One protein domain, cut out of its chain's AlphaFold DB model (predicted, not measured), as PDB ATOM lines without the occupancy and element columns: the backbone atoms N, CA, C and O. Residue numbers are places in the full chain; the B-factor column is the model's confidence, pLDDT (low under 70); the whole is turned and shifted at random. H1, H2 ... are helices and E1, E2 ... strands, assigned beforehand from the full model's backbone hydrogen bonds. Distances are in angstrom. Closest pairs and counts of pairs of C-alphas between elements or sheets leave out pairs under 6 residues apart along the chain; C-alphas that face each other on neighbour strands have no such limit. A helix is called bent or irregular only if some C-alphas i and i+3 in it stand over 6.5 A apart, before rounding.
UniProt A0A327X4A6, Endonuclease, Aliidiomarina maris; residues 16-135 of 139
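This is residues 16 to 135 of the 139 residues of the protein "Endonuclease" of Aliidiomarina maris (UniProt A0A327X4A6). A small antiparallel sheet, E1 E2 E3, forms one edge of this domain and the long helix H5 the opposite edge; the strand pair E4 and E5 bridges between them at one end, and H5 starts out over E4. The short helices H3 and H4 fill one side of the body, the unnamed stretch 42 to 70 sweeps past them, and H1 and H2 lie at the end where E4 and E5 are. The printed part has 120 residues, with five named helices and five named strands in the order E1 E2 E3 H1 H2 E4 H3 H4 E5 H5, a mixed class of helices and strands. It is compact, with a radius of gyration of the C-alphas of 14.1 A, and spans 41 by 31 by 22 A.

Find C-alpha 17 at (-59.474, -16.398, -4.764); there E1, residues 17 to 21, begins. E2, residues 25 to 30, and E3, residues 35 to 41, are 16.3 A long each. Look next for H1 at residues 71 to 74, H2 at 77 to 81, E4 at 83 to 87, H3 at 91 to 94 and H4 at 100 to 104. E5, residues 109 to 113, is 12.1 A long. From C-alpha 114 at (-37.180, -2.452, -12.823), H5 runs 26.9 A to C-alpha 133 at (-32.558, -4.765, 13.606); it is irregular, with C-alphas 117 and 120 7.0 A apart, and has a kink of 29 degrees near residue 122.

Start at the sheet E1 E2 E3, a meander, each strand the antiparallel neighbour of the one before; it is twisted, its C-alphas up to 4.3 A off the best plane. In the hairpin E1 and E2, N 20 and O 27 are 2.9 A apart; in the hairpin E2 and E3, N 40 and O 26 are 2.8 A apart. E3 and E5 come closest at the C-alphas of Phe 35 and Thr 110, 6.4 A. E4 and E5 are antiparallel at 137 degrees, with N 84 and O 112 at 2.8 A. The closest C-alphas of E4 and H5 are those of Thr 83 and Ser 114, 5.0 A; those of H2 and E4 are His 78 and Asp 84, 5.8 A; those of H1 and E4 are Tyr 74 and Arg 85, 7.5 A. H3 and H4 touch, closest at the C-alphas of Phe 94 and Trp 100, 5.3 A. H3 and H5 are close but not clearly touching, at Ser 93 and Arg 129, C-alphas 6.3 A apart. E3 and H5 are apart. Every O i to N i+4 pair is within hydrogen-bond range in H2, 13 of 16 in H5 and 0 of 1 in H4, where 2 of 2 O i to N i+3 pairs are; H1 and H3 are too short for an i+4 pair.

The two C-alphas farthest apart are those of Thr 80 and Gly 135, 42.1 A. The printed part has no cut. The link from E3 to H1, 29 residues, is long; the other links are tight. The mean pLDDT of the printed part is 97.6, and no printed residue is under 70.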
ATOM      1  N   ALA A  16     -62.402 -16.900  -8.343       78.25
ATOM      2  CA  ALA A  16     -61.521 -17.845  -7.662       78.25
ATOM      3  C   ALA A  16     -60.374 -17.080  -6.974       78.25
ATOM      4  O   ALA A  16     -59.391 -16.677  -7.604       78.25
ATOM      5  N   ARG A  17     -60.537 -16.835  -5.672       88.00
ATOM      6  CA  ARG A  17     -59.474 -16.398  -4.764       88.00
ATOM      7  C   ARG A  17     -58.965 -17.601  -3.990       88.00
ATOM      8  O   ARG A  17     -59.759 -18.343  -3.419       88.00
ATOM      9  N   VAL A  18     -57.650 -17.790  -3.975       91.06
ATOM     10  CA  VAL A  18     -57.003 -18.877  -3.228       91.06
ATOM     11  C   VAL A  18     -56.136 -18.258  -2.147       91.06
ATOM     12  O   VAL A  18     -55.160 -17.579  -2.458       91.06
ATOM     13  N   VAL A  19     -56.486 -18.484  -0.882       95.06
ATOM     14  CA  VAL A  19     -55.631 -18.102   0.247       95.06
ATOM     15  C   VAL A  19     -54.621 -19.221   0.488       95.06
ATOM     16  O   VAL A  19     -55.005 -20.372   0.680       95.06
ATOM     17  N   SER A  20     -53.334 -18.883   0.472       95.50
ATOM     18  CA  SER A  20     -52.233 -19.814   0.723       95.50
ATOM     19  C   SER A  20     -51.436 -19.325   1.926       95.50
ATOM     20  O   SER A  20     -50.843 -18.245   1.892       95.50
ATOM     21  N   ALA A  21     -51.448 -20.113   3.000       97.12
ATOM     22  CA  ALA A  21     -50.696 -19.841   4.218       97.12
ATOM     23  C   ALA A  21     -49.407 -20.670   4.246       97.12
ATOM     24  O   ALA A  21     -49.394 -21.858   3.909       97.12
ATOM     25  N   ARG A  22     -48.311 -20.034   4.660       96.75
ATOM     26  CA  ARG A  22     -46.981 -20.634   4.806       96.75
ATOM     27  C   ARG A  22     -46.357 -20.199   6.129       96.75
ATOM     28  O   ARG A  22     -46.816 -19.225   6.720       96.75
ATOM     29  N   PRO A  23     -45.267 -20.844   6.574       98.06
ATOM     30  CA  PRO A  23     -44.622 -20.474   7.832       98.06
ATOM     31  C   PRO A  23     -44.177 -19.005   7.940       98.06
ATOM     32  O   PRO A  23     -44.156 -18.471   9.042       98.06
ATOM     33  N   ILE A  24     -43.806 -18.354   6.829       98.44
ATOM     34  CA  ILE A  24     -43.240 -16.989   6.848       98.44
ATOM     35  C   ILE A  24     -44.144 -15.905   6.239       98.44
ATOM     36  O   ILE A  24     -43.873 -14.723   6.428       98.44
ATOM     37  N   TYR A  25     -45.214 -16.280   5.533       98.69
ATOM     38  CA  TYR A  25     -46.182 -15.336   4.971       98.69
ATOM     39  C   TYR A  25     -47.511 -16.026   4.642       98.69
ATOM     40  O   TYR A  25     -47.581 -17.245   4.489       98.69
ATOM     41  N   THR A  26     -48.562 -15.228   4.487       98.69
ATOM     42  CA  THR A  26     -49.842 -15.632   3.892       98.69
ATOM     43  C   THR A  26     -50.135 -14.732   2.702       98.69
ATOM     44  O   THR A  26     -49.793 -13.553   2.725       98.69
ATOM     45  N   LEU A  27     -50.756 -15.272   1.659       98.50
ATOM     46  CA  LEU A  27     -51.210 -14.486   0.514       98.50
ATOM     47  C   LEU A  27     -52.603 -14.905   0.059       98.50
ATOM     48  O   LEU A  27     -53.031 -16.030   0.322       98.50
ATOM     49  N   GLN A  28     -53.276 -14.022  -0.674       97.94
ATOM     50  CA  GLN A  28     -54.456 -14.353  -1.469       97.94
ATOM     51  C   GLN A  28     -54.128 -14.189  -2.946       97.94
ATOM     52  O   GLN A  28     -53.985 -13.073  -3.439       97.94
ATOM     53  N   ASN A  29     -54.077 -15.300  -3.666       97.62
ATOM     54  CA  ASN A  29     -53.885 -15.306  -5.104       97.62
ATOM     55  C   ASN A  29     -55.193 -15.036  -5.848       97.62
ATOM     56  O   ASN A  29     -56.249 -15.589  -5.518       97.62
ATOM     57  N   ASN A  30     -55.100 -14.227  -6.895       96.38
ATOM     58  CA  ASN A  30     -56.181 -13.934  -7.813       96.38
ATOM     59  C   ASN A  30     -55.994 -14.739  -9.099       96.38
ATOM     60  O   ASN A  30     -55.098 -14.482  -9.899       96.38
ATOM     61  N   ALA A  31     -56.877 -15.715  -9.322       94.50
ATOM     62  CA  ALA A  31     -56.781 -16.615 -10.466       94.50
ATOM     63  C   ALA A  31     -56.914 -15.920 -11.834       94.50
ATOM     64  O   ALA A  31     -56.531 -16.515 -12.843       94.50
ATOM     65  N   GLN A  32     -57.467 -14.704 -11.898       94.12
ATOM     66  CA  GLN A  32     -57.596 -13.954 -13.150       94.12
ATOM     67  C   GLN A  32     -56.296 -13.236 -13.501       94.12
ATOM     68  O   GLN A  32     -55.796 -13.398 -14.610       94.12
ATOM     69  N   THR A  33     -55.730 -12.490 -12.550       96.06
ATOM     70  CA  THR A  33     -54.473 -11.750 -12.749       96.06
ATOM     71  C   THR A  33     -53.243 -12.651 -12.647       96.06
ATOM     72  O   THR A  33     -52.197 -12.294 -13.173       96.06
ATOM     73  N   LYS A  34     -53.383 -13.830 -12.017       97.06
ATOM     74  CA  LYS A  34     -52.315 -14.782 -11.651       97.06
ATOM     75  C   LYS A  34     -51.340 -14.262 -10.589       97.06
ATOM     76  O   LYS A  34     -50.280 -14.858 -10.407       97.06
ATOM     77  N   PHE A  35     -51.695 -13.173  -9.912       98.19
ATOM     78  CA  PHE A  35     -50.868 -12.520  -8.900       98.19
ATOM     79  C   PHE A  35     -51.601 -12.454  -7.563       98.19
ATOM     80  O   PHE A  35     -52.831 -12.553  -7.503       98.19
ATOM     81  N   ALA A  36     -50.852 -12.262  -6.481       98.19
ATOM     82  CA  ALA A  36     -51.442 -11.971  -5.185       98.19
ATOM     83  C   ALA A  36     -52.180 -10.621  -5.213       98.19
ATOM     84  O   ALA A  36     -51.613  -9.616  -5.634       98.19
ATOM     85  N   ASP A  37     -53.426 -10.589  -4.729       97.94
ATOM     86  CA  ASP A  37     -54.110  -9.323  -4.424       97.94
ATOM     87  C   ASP A  37     -53.508  -8.683  -3.163       97.94
ATOM     88  O   ASP A  37     -53.453  -7.463  -3.038       97.94
ATOM     89  N   TRP A  38     -53.067  -9.517  -2.219       98.38
ATOM     90  CA  TRP A  38     -52.355  -9.098  -1.020       98.38
ATOM     91  C   TRP A  38     -51.413 -10.199  -0.534       98.38
ATOM     92  O   TRP A  38     -51.658 -11.395  -0.728       98.38
ATOM     93  N   VAL A  39     -50.356  -9.770   0.150       98.69
ATOM     94  CA  VAL A  39     -49.468 -10.613   0.951       98.69
ATOM     95  C   VAL A  39     -49.384 -10.027   2.358       98.69
ATOM     96  O   VAL A  39     -49.430  -8.812   2.531       98.69
ATOM     97  N   ALA A  40     -49.268 -10.883   3.362       98.69
ATOM     98  CA  ALA A  40     -49.097 -10.501   4.755       98.69
ATOM     99  C   ALA A  40     -47.952 -11.316   5.351       98.69
ATOM    100  O   ALA A  40     -47.896 -12.540   5.195       98.69
ATOM    101  N   TYR A  41     -47.022 -10.647   6.019       98.69
ATOM    102  CA  TYR A  41     -45.812 -11.265   6.544       98.69
ATOM    103  C   TYR A  41     -45.316 -10.501   7.766       98.69
ATOM    104  O   TYR A  41     -45.648  -9.340   7.960       98.69
ATOM    105  N   ARG A  42     -44.508 -11.159   8.599       98.44
ATOM    106  CA  ARG A  42     -43.990 -10.577   9.840       98.44
ATOM    107  C   ARG A  42     -42.471 -10.608   9.841       98.44
ATOM    108  O   ARG A  42     -41.880 -11.684   9.908       98.44
ATOM    109  N   VAL A  43     -41.846  -9.437   9.794       98.75
ATOM    110  CA  VAL A  43     -40.388  -9.295   9.861       98.75
ATOM    111  C   VAL A  43     -39.971  -9.135  11.318       98.75
ATOM    112  O   VAL A  43     -40.539  -8.339  12.064       98.75
ATOM    113  N   THR A  44     -38.978  -9.913  11.737       98.62
ATOM    114  CA  THR A  44     -38.442  -9.887  13.105       98.62
ATOM    115  C   THR A  44     -36.913  -9.869  13.059       98.62
ATOM    116  O   THR A  44     -36.349 -10.243  12.025       98.62
ATOM    117  N   PRO A  45     -36.220  -9.541  14.165       98.56
ATOM    118  CA  PRO A  45     -34.759  -9.641  14.222       98.56
ATOM    119  C   PRO A  45     -34.226 -11.022  13.810       98.56
ATOM    120  O   PRO A  45     -33.154 -11.129  13.231       98.56
ATOM    121  N   ASN A  46     -34.996 -12.087  14.054       98.31
ATOM    122  CA  ASN A  46     -34.571 -13.460  13.783       98.31
ATOM    123  C   ASN A  46     -34.794 -13.902  12.328       98.31
ATOM    124  O   ASN A  46     -34.260 -14.934  11.930       98.31
ATOM    125  N   THR A  47     -35.596 -13.182  11.532       98.69
ATOM    126  CA  THR A  47     -35.889 -13.573  10.137       98.69
ATOM    127  C   THR A  47     -34.909 -12.959   9.138       98.69
ATOM    128  O   THR A  47     -34.725 -13.502   8.045       98.69
ATOM    129  N   ILE A  48     -34.278 -11.849   9.519       98.56
ATOM    130  CA  ILE A  48     -33.365 -11.044   8.701       98.56
ATOM    131  C   ILE A  48     -31.900 -11.448   8.914       98.56
ATOM    132  O   ILE A  48     -31.595 -12.252   9.788       98.56
ATOM    133  N   ASP A  49     -30.996 -10.873   8.118       97.25
ATOM    134  CA  ASP A  49     -29.533 -11.000   8.265       97.25
ATOM    135  C   ASP A  49     -28.984 -12.435   8.180       97.25
ATOM    136  O   ASP A  49     -27.883 -12.737   8.633       97.25
ATOM    137  N   GLY A  50     -29.730 -13.320   7.520       98.00
ATOM    138  CA  GLY A  50     -29.233 -14.625   7.102       98.00
ATOM    139  C   GLY A  50     -28.317 -14.524   5.877       98.00
ATOM    140  O   GLY A  50     -28.194 -13.456   5.269       98.00
ATOM    141  N   PRO A  51     -27.707 -15.645   5.458       98.12
ATOM    142  CA  PRO A  51     -26.780 -15.663   4.331       98.12
ATOM    143  C   PRO A  51     -27.464 -15.262   3.018       98.12
ATOM    144  O   PRO A  51     -28.685 -15.383   2.868       98.12
ATOM    145  N   SER A  52     -26.662 -14.863   2.028       96.56
ATOM    146  CA  SER A  52     -27.127 -14.669   0.652       96.56
ATOM    147  C   SER A  52     -27.873 -15.910   0.154       96.56
ATOM    148  O   SER A  52     -27.395 -17.037   0.295       96.56
ATOM    149  N   ARG A  53     -29.054 -15.707  -0.435       98.12
ATOM    150  CA  ARG A  53     -29.908 -16.787  -0.943       98.12
ATOM    151  C   ARG A  53     -30.036 -16.732  -2.461       98.12
ATOM    152  O   ARG A  53     -30.062 -15.653  -3.053       98.12
ATOM    153  N   SER A  54     -30.131 -17.903  -3.086       98.00
ATOM    154  CA  SER A  54     -30.364 -18.016  -4.523       98.00
ATOM    155  C   SER A  54     -31.810 -17.665  -4.883       98.00
ATOM    156  O   SER A  54     -32.716 -17.705  -4.053       98.00
ATOM    157  N   ARG A  55     -32.047 -17.323  -6.148       98.25
ATOM    158  CA  ARG A  55     -33.392 -17.095  -6.684       98.25
ATOM    159  C   ARG A  55     -33.753 -18.245  -7.612       98.25
ATOM    160  O   ARG A  55     -33.463 -18.203  -8.803       98.25
ATOM    161  N   ASN A  56     -34.356 -19.280  -7.036       98.19
ATOM    162  CA  ASN A  56     -34.838 -20.450  -7.766       98.19
ATOM    163  C   ASN A  56     -36.340 -20.284  -8.012       98.19
ATOM    164  O   ASN A  56     -37.147 -20.641  -7.157       98.19
ATOM    165  N   TRP A  57     -36.704 -19.685  -9.148       98.56
ATOM    166  CA  TRP A  57     -38.096 -19.384  -9.492       98.56
ATOM    167  C   TRP A  57     -38.896 -20.658  -9.740       98.56
ATOM    168  O   TRP A  57     -38.501 -21.492 -10.554       98.56
ATOM    169  N   GLN A  58     -40.035 -20.791  -9.065       98.38
ATOM    170  CA  GLN A  58     -40.880 -21.978  -9.166       98.38
ATOM    171  C   GLN A  58     -42.355 -21.591  -9.202       98.38
ATOM    172  O   GLN A  58     -42.777 -20.649  -8.533       98.38
ATOM    173  N   GLN A  59     -43.147 -22.336  -9.970       98.38
ATOM    174  CA  GLN A  59     -44.598 -22.265  -9.838       98.38
ATOM    175  C   GLN A  59     -44.989 -22.646  -8.404       98.38
ATOM    176  O   GLN A  59     -44.372 -23.527  -7.806       98.38
ATOM    177  N   ASP A  60     -45.987 -21.964  -7.844       98.19
ATOM    178  CA  ASP A  60     -46.465 -22.267  -6.498       98.19
ATOM    179  C   ASP A  60     -47.164 -23.646  -6.473       98.19
ATOM    180  O   ASP A  60     -48.164 -23.817  -7.171       98.19
ATOM    181  N   PRO A  61     -46.691 -24.620  -5.668       97.12
ATOM    182  CA  PRO A  61     -47.266 -25.969  -5.634       97.12
ATOM    183  C   PRO A  61     -48.627 -26.060  -4.922       97.12
ATOM    184  O   PRO A  61     -49.319 -27.065  -5.061       97.12
ATOM    185  N   ASN A  62     -49.022 -25.040  -4.156       95.38
ATOM    186  CA  ASN A  62     -50.285 -25.008  -3.411       95.38
ATOM    187  C   ASN A  62     -51.404 -24.292  -4.179       95.38
ATOM    188  O   ASN A  62     -52.516 -24.168  -3.665       95.38
ATOM    189  N   ILE A  63     -51.122 -23.790  -5.382       95.31
ATOM    190  CA  ILE A  63     -52.084 -23.072  -6.217       95.31
ATOM    191  C   ILE A  63     -52.239 -23.846  -7.525       95.31
ATOM    192  O   ILE A  63     -51.231 -24.249  -8.107       95.31
ATOM    193  N   PRO A  64     -53.472 -24.063  -8.025       94.75
ATOM    194  CA  PRO A  64     -53.664 -24.727  -9.305       94.75
ATOM    195  C   PRO A  64     -52.824 -24.064 -10.398       94.75
ATOM    196  O   PRO A  64     -52.834 -22.841 -10.535       94.75
ATOM    197  N   ALA A  65     -52.132 -24.870 -11.207       93.50
ATOM    198  CA  ALA A  65     -51.193 -24.367 -12.210       93.50
ATOM    199  C   ALA A  65     -51.835 -23.386 -13.208       93.50
ATOM    200  O   ALA A  65     -51.187 -22.475 -13.708       93.50
ATOM    201  N   THR A  66     -53.138 -23.525 -13.456       94.25
ATOM    202  CA  THR A  66     -53.926 -22.626 -14.308       94.25
ATOM    203  C   THR A  66     -54.226 -21.273 -13.660       94.25
ATOM    204  O   THR A  66     -54.862 -20.442 -14.301       94.25
ATOM    205  N   GLN A  67     -53.830 -21.026 -12.410       95.69
ATOM    206  CA  GLN A  67     -54.186 -19.845 -11.613       95.69
ATOM    207  C   GLN A  67     -52.974 -19.038 -11.120       95.69
ATOM    208  O   GLN A  67     -53.168 -18.011 -10.478       95.69
ATOM    209  N   THR A  68     -51.748 -19.455 -11.437       96.62
ATOM    210  CA  THR A  68     -50.492 -18.760 -11.106       96.62
ATOM    211  C   THR A  68     -49.522 -18.869 -12.285       96.62
ATOM    212  O   THR A  68     -49.659 -19.768 -13.111       96.62
ATOM    213  N   MET A  69     -48.519 -17.994 -12.345       97.81
ATOM    214  CA  MET A  69     -47.493 -18.036 -13.394       97.81
ATOM    215  C   MET A  69     -46.528 -19.225 -13.254       97.81
ATOM    216  O   MET A  69     -46.332 -19.767 -12.158       97.81
ATOM    217  N   VAL A  70     -45.881 -19.579 -14.366       97.81
ATOM    218  CA  VAL A  70     -44.710 -20.466 -14.462       97.81
ATOM    219  C   VAL A  70     -43.447 -19.669 -14.835       97.81
ATOM    220  O   VAL A  70     -43.547 -18.564 -15.371       97.81
ATOM    221  N   PRO A  71     -42.223 -20.188 -14.591       98.12
ATOM    222  CA  PRO A  71     -40.994 -19.432 -14.863       98.12
ATOM    223  C   PRO A  71     -40.852 -18.949 -16.312       98.12
ATOM    224  O   PRO A  71     -40.278 -17.879 -16.538       98.12
ATOM    225  N   ALA A  72     -41.395 -19.724 -17.258       98.06
ATOM    226  CA  ALA A  72     -41.376 -19.422 -18.683       98.06
ATOM    227  C   ALA A  72     -42.186 -18.166 -19.051       98.06
ATOM    228  O   ALA A  72     -41.798 -17.477 -19.990       98.06
ATOM    229  N   ASP A  73     -43.228 -17.812 -18.288       97.44
ATOM    230  CA  ASP A  73     -44.074 -16.635 -18.560       97.44
ATOM    231  C   ASP A  73     -43.305 -15.312 -18.418       97.44
ATOM    232  O   ASP A  73     -43.677 -14.288 -18.981       97.44
ATOM    233  N   TYR A  74     -42.196 -15.332 -17.677       97.75
ATOM    234  CA  TYR A  74     -41.322 -14.179 -17.472       97.75
ATOM    235  C   TYR A  74     -40.169 -14.104 -18.489       97.75
ATOM    236  O   TYR A  74     -39.324 -13.207 -18.394       97.75
ATOM    237  N   ASN A  75     -40.068 -15.043 -19.434       97.75
ATOM    238  CA  ASN A  75     -39.017 -15.015 -20.448       97.75
ATOM    239  C   ASN A  75     -39.200 -13.798 -21.366       97.75
ATOM    240  O   ASN A  75     -40.272 -13.570 -21.912       97.75
ATOM    241  N   GLY A  76     -38.146 -12.995 -21.522       97.00
ATOM    242  CA  GLY A  76     -38.171 -11.782 -22.344       97.00
ATOM    243  C   GLY A  76     -38.847 -10.563 -21.702       97.00
ATOM    244  O   GLY A  76     -38.595  -9.459 -22.169       97.00
ATOM    245  N   ALA A  77     -39.603 -10.715 -20.607       96.62
ATOM    246  CA  ALA A  77     -40.370  -9.624 -19.986       96.62
ATOM    247  C   ALA A  77     -39.513  -8.397 -19.625       96.62
ATOM    248  O   ALA A  77     -39.906  -7.260 -19.870       96.62
ATOM    249  N   HIS A  78     -38.299  -8.607 -19.110       96.69
ATOM    250  CA  HIS A  78     -37.377  -7.501 -18.840       96.69
ATOM    251  C   HIS A  78     -37.046  -6.698 -20.107       96.69
ATOM    252  O   HIS A  78     -37.109  -5.474 -20.099       96.69
ATOM    253  N   ALA A  79     -36.745  -7.384 -21.212       97.62
ATOM    254  CA  ALA A  79     -36.375  -6.742 -22.468       97.62
ATOM    255  C   ALA A  79     -37.569  -6.096 -23.189       97.62
ATOM    256  O   ALA A  79     -37.388  -5.105 -23.889       97.62
ATOM    257  N   THR A  80     -38.776  -6.652 -23.047       97.56
ATOM    258  CA  THR A  80     -39.956  -6.209 -23.808       97.56
ATOM    259  C   THR A  80     -40.806  -5.181 -23.075       97.56
ATOM    260  O   THR A  80     -41.359  -4.293 -23.717       97.56
ATOM    261  N   ILE A  81     -40.924  -5.294 -21.750       97.12
ATOM    262  CA  ILE A  81     -41.792  -4.433 -20.934       97.12
ATOM    263  C   ILE A  81     -41.068  -3.798 -19.738       97.12
ATOM    264  O   ILE A  81     -41.705  -3.125 -18.931       97.12
ATOM    265  N   GLY A  82     -39.745  -3.966 -19.615       97.56
ATOM    266  CA  GLY A  82     -38.939  -3.262 -18.610       97.56
ATOM    267  C   GLY A  82     -39.209  -3.696 -17.168       97.56
ATOM    268  O   GLY A  82     -39.131  -2.875 -16.251       97.56
ATOM    269  N   THR A  83     -39.578  -4.965 -16.960       98.50
ATOM    270  CA  THR A  83     -39.938  -5.500 -15.638       98.50
ATOM    271  C   THR A  83     -38.991  -6.583 -15.139       98.50
ATOM    272  O   THR A  83     -38.577  -7.462 -15.897       98.50
ATOM    273  N   ASP A  84     -38.772  -6.608 -13.830       98.56
ATOM    274  CA  ASP A  84     -38.128  -7.703 -13.116       98.56
ATOM    275  C   ASP A  84     -39.165  -8.668 -12.517       98.56
ATOM    276  O   ASP A  84     -40.356  -8.368 -12.407       98.56
ATOM    277  N   ARG A  85     -38.687  -9.830 -12.058       98.62
ATOM    278  CA  ARG A  85     -39.428 -10.710 -11.142       98.62
ATOM    279  C   ARG A  85     -39.405 -10.086  -9.740       98.62
ATOM    280  O   ARG A  85     -38.511 -10.396  -8.954       98.62
ATOM    281  N   GLY A  86     -40.340  -9.174  -9.469       98.56
ATOM    282  CA  GLY A  86     -40.410  -8.408  -8.222       98.56
ATOM    283  C   GLY A  86     -41.099  -9.180  -7.099       98.56
ATOM    284  O   GLY A  86     -42.238  -9.624  -7.257       98.56
ATOM    285  N   HIS A  87     -40.406  -9.333  -5.970       98.81
ATOM    286  CA  HIS A  87     -40.918  -9.970  -4.755       98.81
ATOM    287  C   HIS A  87     -41.965  -9.091  -4.056       98.81
ATOM    288  O   HIS A  87     -41.724  -7.909  -3.835       98.81
ATOM    289  N   GLN A  88     -43.092  -9.681  -3.645       98.81
ATOM    290  CA  GLN A  88     -44.054  -9.030  -2.741       98.81
ATOM    291  C   GLN A  88     -43.655  -9.244  -1.272       98.81
ATOM    292  O   GLN A  88     -43.568  -8.303  -0.493       98.81
ATOM    293  N   VAL A  89     -43.335 -10.487  -0.903       98.75
ATOM    294  CA  VAL A  89     -42.653 -10.841   0.348       98.75
ATOM    295  C   VAL A  89     -41.141 -10.846   0.082       98.75
ATOM    296  O   VAL A  89     -40.670 -11.704  -0.677       98.75
ATOM    297  N   PRO A  90     -40.364  -9.934   0.693       98.56
ATOM    298  CA  PRO A  90     -38.955  -9.731   0.360       98.56
ATOM    299  C   PRO A  90     -38.057 -10.870   0.847       98.56
ATOM    300  O   PRO A  90     -37.908 -11.088   2.050       98.56
ATOM    301  N   LEU A  91     -37.365 -11.543  -0.080       98.75
ATOM    302  CA  LEU A  91     -36.461 -12.665   0.222       98.75
ATOM    303  C   LEU A  91     -35.410 -12.321   1.292       98.75
ATOM    304  O   LEU A  91     -35.154 -13.121   2.191       98.75
ATOM    305  N   ALA A  92     -34.829 -11.120   1.230       98.44
ATOM    306  CA  ALA A  92     -33.802 -10.688   2.177       98.44
ATOM    307  C   ALA A  92     -34.337 -10.488   3.606       98.44
ATOM    308  O   ALA A  92     -33.572 -10.595   4.560       98.44
ATOM    309  N   SER A  93     -35.638 -10.233   3.785       98.75
ATOM    310  CA  SER A  93     -36.232 -10.083   5.123       98.75
ATOM    311  C   SER A  93     -36.534 -11.423   5.809       98.75
ATOM    312  O   SER A  93     -36.887 -11.451   6.989       98.75
ATOM    313  N   PHE A  94     -36.385 -12.527   5.071       98.81
ATOM    314  CA  PHE A  94     -36.603 -13.896   5.537       98.81
ATOM    315  C   PHE A  94     -35.396 -14.805   5.276       98.81
ATOM    316  O   PHE A  94     -35.510 -16.030   5.396       98.81
ATOM    317  N   SER A  95     -34.236 -14.233   4.927       98.69
ATOM    318  CA  SER A  95     -33.030 -14.978   4.554       98.69
ATOM    319  C   SER A  95     -32.489 -15.852   5.688       98.69
ATOM    320  O   SER A  95     -31.833 -16.858   5.405       98.69
ATOM    321  N   ASN A  96     -32.792 -15.532   6.950       98.62
ATOM    322  CA  ASN A  96     -32.377 -16.310   8.121       98.62
ATOM    323  C   ASN A  96     -33.391 -17.378   8.555       98.62
ATOM    324  O   ASN A  96     -33.246 -18.009   9.596       98.62
ATOM    325  N   THR A  97     -34.434 -17.608   7.762       98.56
ATOM    326  CA  THR A  97     -35.419 -18.662   8.035       98.56
ATOM    327  C   THR A  97     -35.110 -19.911   7.210       98.56
ATOM    328  O   THR A  97     -34.559 -19.786   6.117       98.56
ATOM    329  N   PRO A  98     -35.517 -21.120   7.635       98.44
ATOM    330  CA  PRO A  98     -35.440 -22.310   6.780       98.44
ATOM    331  C   PRO A  98     -36.438 -22.267   5.606       98.44
ATOM    332  O   PRO A  98     -36.331 -23.059   4.674       98.44
ATOM    333  N   HIS A  99     -37.392 -21.332   5.617       98.50
ATOM    334  CA  HIS A  99     -38.476 -21.232   4.637       98.50
ATOM    335  C   HIS A  99     -38.255 -20.144   3.579       98.50
ATOM    336  O   HIS A  99     -39.144 -19.915   2.755       98.50
ATOM    337  N   TRP A 100     -37.083 -19.496   3.563       98.75
ATOM    338  CA  TRP A 100     -36.742 -18.397   2.650       98.75
ATOM    339  C   TRP A 100     -37.052 -18.727   1.183       98.75
ATOM    340  O   TRP A 100     -37.503 -17.861   0.435       98.75
ATOM    341  N   ALA A 101     -36.861 -19.987   0.776       98.69
ATOM    342  CA  ALA A 101     -37.041 -20.430  -0.603       98.69
ATOM    343  C   ALA A 101     -38.484 -20.256  -1.093       98.69
ATOM    344  O   ALA A 101     -38.699 -20.001  -2.274       98.69
ATOM    345  N   THR A 102     -39.465 -20.297  -0.183       98.69
ATOM    346  CA  THR A 102     -40.882 -20.086  -0.517       98.69
ATOM    347  C   THR A 102     -41.173 -18.668  -1.013       98.69
ATOM    348  O   THR A 102     -42.194 -18.452  -1.659       98.69
ATOM    349  N   THR A 103     -40.283 -17.696  -0.777       98.75
ATOM    350  CA  THR A 103     -40.408 -16.345  -1.355       98.75
ATOM    351  C   THR A 103     -40.175 -16.328  -2.870       98.75
ATOM    352  O   THR A 103     -40.593 -15.387  -3.533       98.75
ATOM    353  N   ASN A 104     -39.565 -17.372  -3.444       98.81
ATOM    354  CA  ASN A 104     -39.333 -17.490  -4.888       98.81
ATOM    355  C   ASN A 104     -40.492 -18.161  -5.649       98.81
ATOM    356  O   ASN A 104     -40.380 -18.369  -6.862       98.81
ATOM    357  N   TYR A 105     -41.588 -18.513  -4.967       98.81
ATOM    358  CA  TYR A 105     -42.795 -18.980  -5.644       98.81
ATOM    359  C   TYR A 105     -43.454 -17.843  -6.410       98.81
ATOM    360  O   TYR A 105     -43.600 -16.744  -5.889       98.81
ATOM    361  N   LEU A 106     -43.877 -18.114  -7.643       98.69
ATOM    362  CA  LEU A 106     -44.380 -17.077  -8.547       98.69
ATOM    363  C   LEU A 106     -45.721 -16.465  -8.126       98.69
ATOM    364  O   LEU A 106     -46.061 -15.396  -8.612       98.69
ATOM    365  N   SER A 107     -46.428 -17.071  -7.173       98.44
ATOM    366  CA  SER A 107     -47.569 -16.460  -6.479       98.44
ATOM    367  C   SER A 107     -47.181 -15.239  -5.631       98.44
ATOM    368  O   SER A 107     -48.013 -14.374  -5.372       98.44
ATOM    369  N   ASN A 108     -45.910 -15.153  -5.226       98.81
ATOM    370  CA  ASN A 108     -45.298 -14.035  -4.511       98.81
ATOM    371  C   ASN A 108     -44.568 -13.053  -5.453       98.81
ATOM    372  O   ASN A 108     -43.899 -12.131  -4.983       98.81
ATOM    373  N   ILE A 109     -44.637 -13.261  -6.773       98.81
ATOM    374  CA  ILE A 109     -43.880 -12.490  -7.764       98.81
ATOM    375  C   ILE A 109     -44.832 -11.791  -8.726       98.81
ATOM    376  O   ILE A 109     -45.761 -12.398  -9.252       98.81
ATOM    377  N   THR A 110     -44.543 -10.527  -9.017       98.38
ATOM    378  CA  THR A 110     -45.210  -9.763 -10.079       98.38
ATOM    379  C   THR A 110     -44.177  -9.205 -11.057       98.38
ATOM    380  O   THR A 110     -43.068  -8.880 -10.618       98.38
ATOM    381  N   PRO A 111     -44.512  -9.009 -12.346       98.44
ATOM    382  CA  PRO A 111     -43.718  -8.180 -13.245       98.44
ATOM    383  C   PRO A 111     -43.697  -6.747 -12.702       98.44
ATOM    384  O   PRO A 111     -44.655  -5.993 -12.851       98.44
ATOM    385  N   GLN A 112     -42.625  -6.388 -12.005       98.69
ATOM    386  CA  GLN A 112     -42.473  -5.081 -11.375       98.69
ATOM    387  C   GLN A 112     -41.507  -4.256 -12.214       98.69
ATOM    388  O   GLN A 112     -40.436  -4.750 -12.560       98.69
ATOM    389  N   ALA A 113     -41.865  -3.014 -12.549       98.69
ATOM    390  CA  ALA A 113     -40.980  -2.124 -13.298       98.69
ATOM    391  C   ALA A 113     -39.597  -2.054 -12.626       98.69
ATOM    392  O   ALA A 113     -39.509  -1.845 -11.413       98.69
ATOM    393  N   SER A 114     -38.522  -2.257 -13.393       98.50
ATOM    394  CA  SER A 114     -37.180  -2.452 -12.823       98.50
ATOM    395  C   SER A 114     -36.704  -1.249 -11.996       98.50
ATOM    396  O   SER A 114     -36.075  -1.422 -10.955       98.50
ATOM    397  N   ASN A 115     -37.066  -0.027 -12.400       98.50
ATOM    398  CA  ASN A 115     -36.764   1.201 -11.655       98.50
ATOM    399  C   ASN A 115     -37.467   1.267 -10.286       98.50
ATOM    400  O   ASN A 115     -36.888   1.772  -9.325       98.50
ATOM    401  N   LEU A 116     -38.690   0.742 -10.183       98.62
ATOM    402  CA  LEU A 116     -39.410   0.630  -8.919       98.62
ATOM    403  C   LEU A 116     -38.780  -0.457  -8.044       98.62
ATOM    404  O   LEU A 116     -38.427  -0.169  -6.901       98.62
ATOM    405  N   ASN A 117     -38.602  -1.663  -8.598       98.75
ATOM    406  CA  ASN A 117     -38.068  -2.839  -7.902       98.75
ATOM    407  C   ASN A 117     -36.689  -2.566  -7.284       98.75
ATOM    408  O   ASN A 117     -36.471  -2.774  -6.093       98.75
ATOM    409  N   GLN A 118     -35.759  -2.052  -8.089       98.44
ATOM    410  CA  GLN A 118     -34.362  -1.857  -7.691       98.44
ATOM    411  C   GLN A 118     -34.124  -0.532  -6.952       98.44
ATOM    412  O   GLN A 118     -33.059  -0.335  -6.368       98.44
ATOM    413  N   GLY A 119     -35.096   0.382  -6.993       98.56
ATOM    414  CA  GLY A 119     -34.995   1.721  -6.427       98.56
ATOM    415  C   GLY A 119     -35.857   1.885  -5.172       98.56
ATOM    416  O   GLY A 119     -35.528   1.301  -4.135       98.56
ATOM    417  N   PRO A 120     -36.941   2.684  -5.217       98.75
ATOM    418  CA  PRO A 120     -37.741   2.995  -4.031       98.75
ATOM    419  C   PRO A 120     -38.272   1.765  -3.282       98.75
ATOM    420  O   PRO A 120     -38.319   1.782  -2.053       98.75
ATOM    421  N   TRP A 121     -38.630   0.685  -3.987       98.75
ATOM    422  CA  TRP A 121     -39.117  -0.538  -3.343       98.75
ATOM    423  C   TRP A 121     -38.015  -1.220  -2.523       98.75
ATOM    424  O   TRP A 121     -38.190  -1.453  -1.328       98.75
ATOM    425  N   ALA A 122     -36.828  -1.421  -3.105       98.69
ATOM    426  CA  ALA A 122     -35.668  -1.940  -2.379       98.69
ATOM    427  C   ALA A 122     -35.268  -1.056  -1.179       98.69
ATOM    428  O   ALA A 122     -34.843  -1.569  -0.141       98.69
ATOM    429  N   GLN A 123     -35.409   0.271  -1.289       98.81
ATOM    430  CA  GLN A 123     -35.162   1.197  -0.178       98.81
ATOM    431  C   GLN A 123     -36.167   1.007   0.965       98.81
ATOM    432  O   GLN A 123     -35.754   0.930   2.124       98.81
ATOM    433  N   LEU A 124     -37.458   0.862   0.651       98.62
ATOM    434  CA  LEU A 124     -38.496   0.559   1.639       98.62
ATOM    435  C   LEU A 124     -38.224  -0.777   2.343       98.62
ATOM    436  O   LEU A 124     -38.236  -0.848   3.572       98.62
ATOM    437  N   GLU A 125     -37.904  -1.827   1.586       98.62
ATOM    438  CA  GLU A 125     -37.561  -3.130   2.154       98.62
ATOM    439  C   GLU A 125     -36.330  -3.059   3.078       98.62
ATOM    440  O   GLU A 125     -36.295  -3.699   4.133       98.62
ATOM    441  N   ASN A 126     -35.315  -2.271   2.702       98.62
ATOM    442  CA  ASN A 126     -34.145  -2.014   3.542       98.62
ATOM    443  C   ASN A 126     -34.521  -1.276   4.832       98.62
ATOM    444  O   ASN A 126     -34.026  -1.645   5.896       98.62
ATOM    445  N   ALA A 127     -35.401  -0.274   4.763       98.62
ATOM    446  CA  ALA A 127     -35.867   0.459   5.935       98.62
ATOM    447  C   ALA A 127     -36.622  -0.453   6.920       98.62
ATOM    448  O   ALA A 127     -36.337  -0.419   8.116       98.62
ATOM    449  N   VAL A 128     -37.497  -1.336   6.423       98.62
ATOM    450  CA  VAL A 128     -38.178  -2.355   7.243       98.62
ATOM    451  C   VAL A 128     -37.169  -3.265   7.947       98.62
ATOM    452  O   VAL A 128     -37.288  -3.506   9.149       98.62
ATOM    453  N   ARG A 129     -36.135  -3.740   7.235       98.56
ATOM    454  CA  ARG A 129     -35.068  -4.550   7.847       98.56
ATOM    455  C   ARG A 129     -34.271  -3.767   8.884       98.56
ATOM    456  O   ARG A 129     -33.999  -4.302   9.953       98.56
ATOM    457  N   ASN A 130     -33.921  -2.512   8.604       98.56
ATOM    458  CA  ASN A 130     -33.213  -1.650   9.553       98.56
ATOM    459  C   ASN A 130     -34.005  -1.485  10.851       98.56
ATOM    460  O   ASN A 130     -33.427  -1.588  11.926       98.56
ATOM    461  N   LEU A 131     -35.320  -1.285  10.753       98.44
ATOM    462  CA  LEU A 131     -36.181  -1.159  11.922       98.44
ATOM    463  C   LEU A 131     -36.272  -2.475  12.706       98.44
ATOM    464  O   LEU A 131     -36.147  -2.485  13.926       98.44
ATOM    465  N   ALA A 132     -36.379  -3.608  12.012       98.50
ATOM    466  CA  ALA A 132     -36.332  -4.913  12.662       98.50
ATOM    467  C   ALA A 132     -34.997  -5.168  13.393       98.50
ATOM    468  O   ALA A 132     -35.004  -5.753  14.473       98.50
ATOM    469  N   ARG A 133     -33.854  -4.666  12.895       98.12
ATOM    470  CA  ARG A 133     -32.558  -4.765  13.606       98.12
ATOM    471  C   ARG A 133     -32.544  -4.062  14.959       98.12
ATOM    472  O   ARG A 133     -31.761  -4.445  15.820       98.12
ATOM    473  N   THR A 134     -33.415  -3.079  15.190       98.31
ATOM    474  CA  THR A 134     -33.517  -2.401  16.492       98.31
ATOM    475  C   THR A 134     -34.352  -3.188  17.508       98.31
ATOM    476  O   THR A 134     -34.736  -2.641  18.539       98.31
ATOM    477  N   GLY A 135     -34.693  -4.448  17.216       96.94
ATOM    478  CA  GLY A 135     -35.522  -5.297  18.071       96.94
ATOM    479  C   GLY A 135     -37.023  -5.202  17.785       96.94
ATOM    480  O   GLY A 135     -37.803  -5.902  18.429       96.94
TER     481      GLY A 135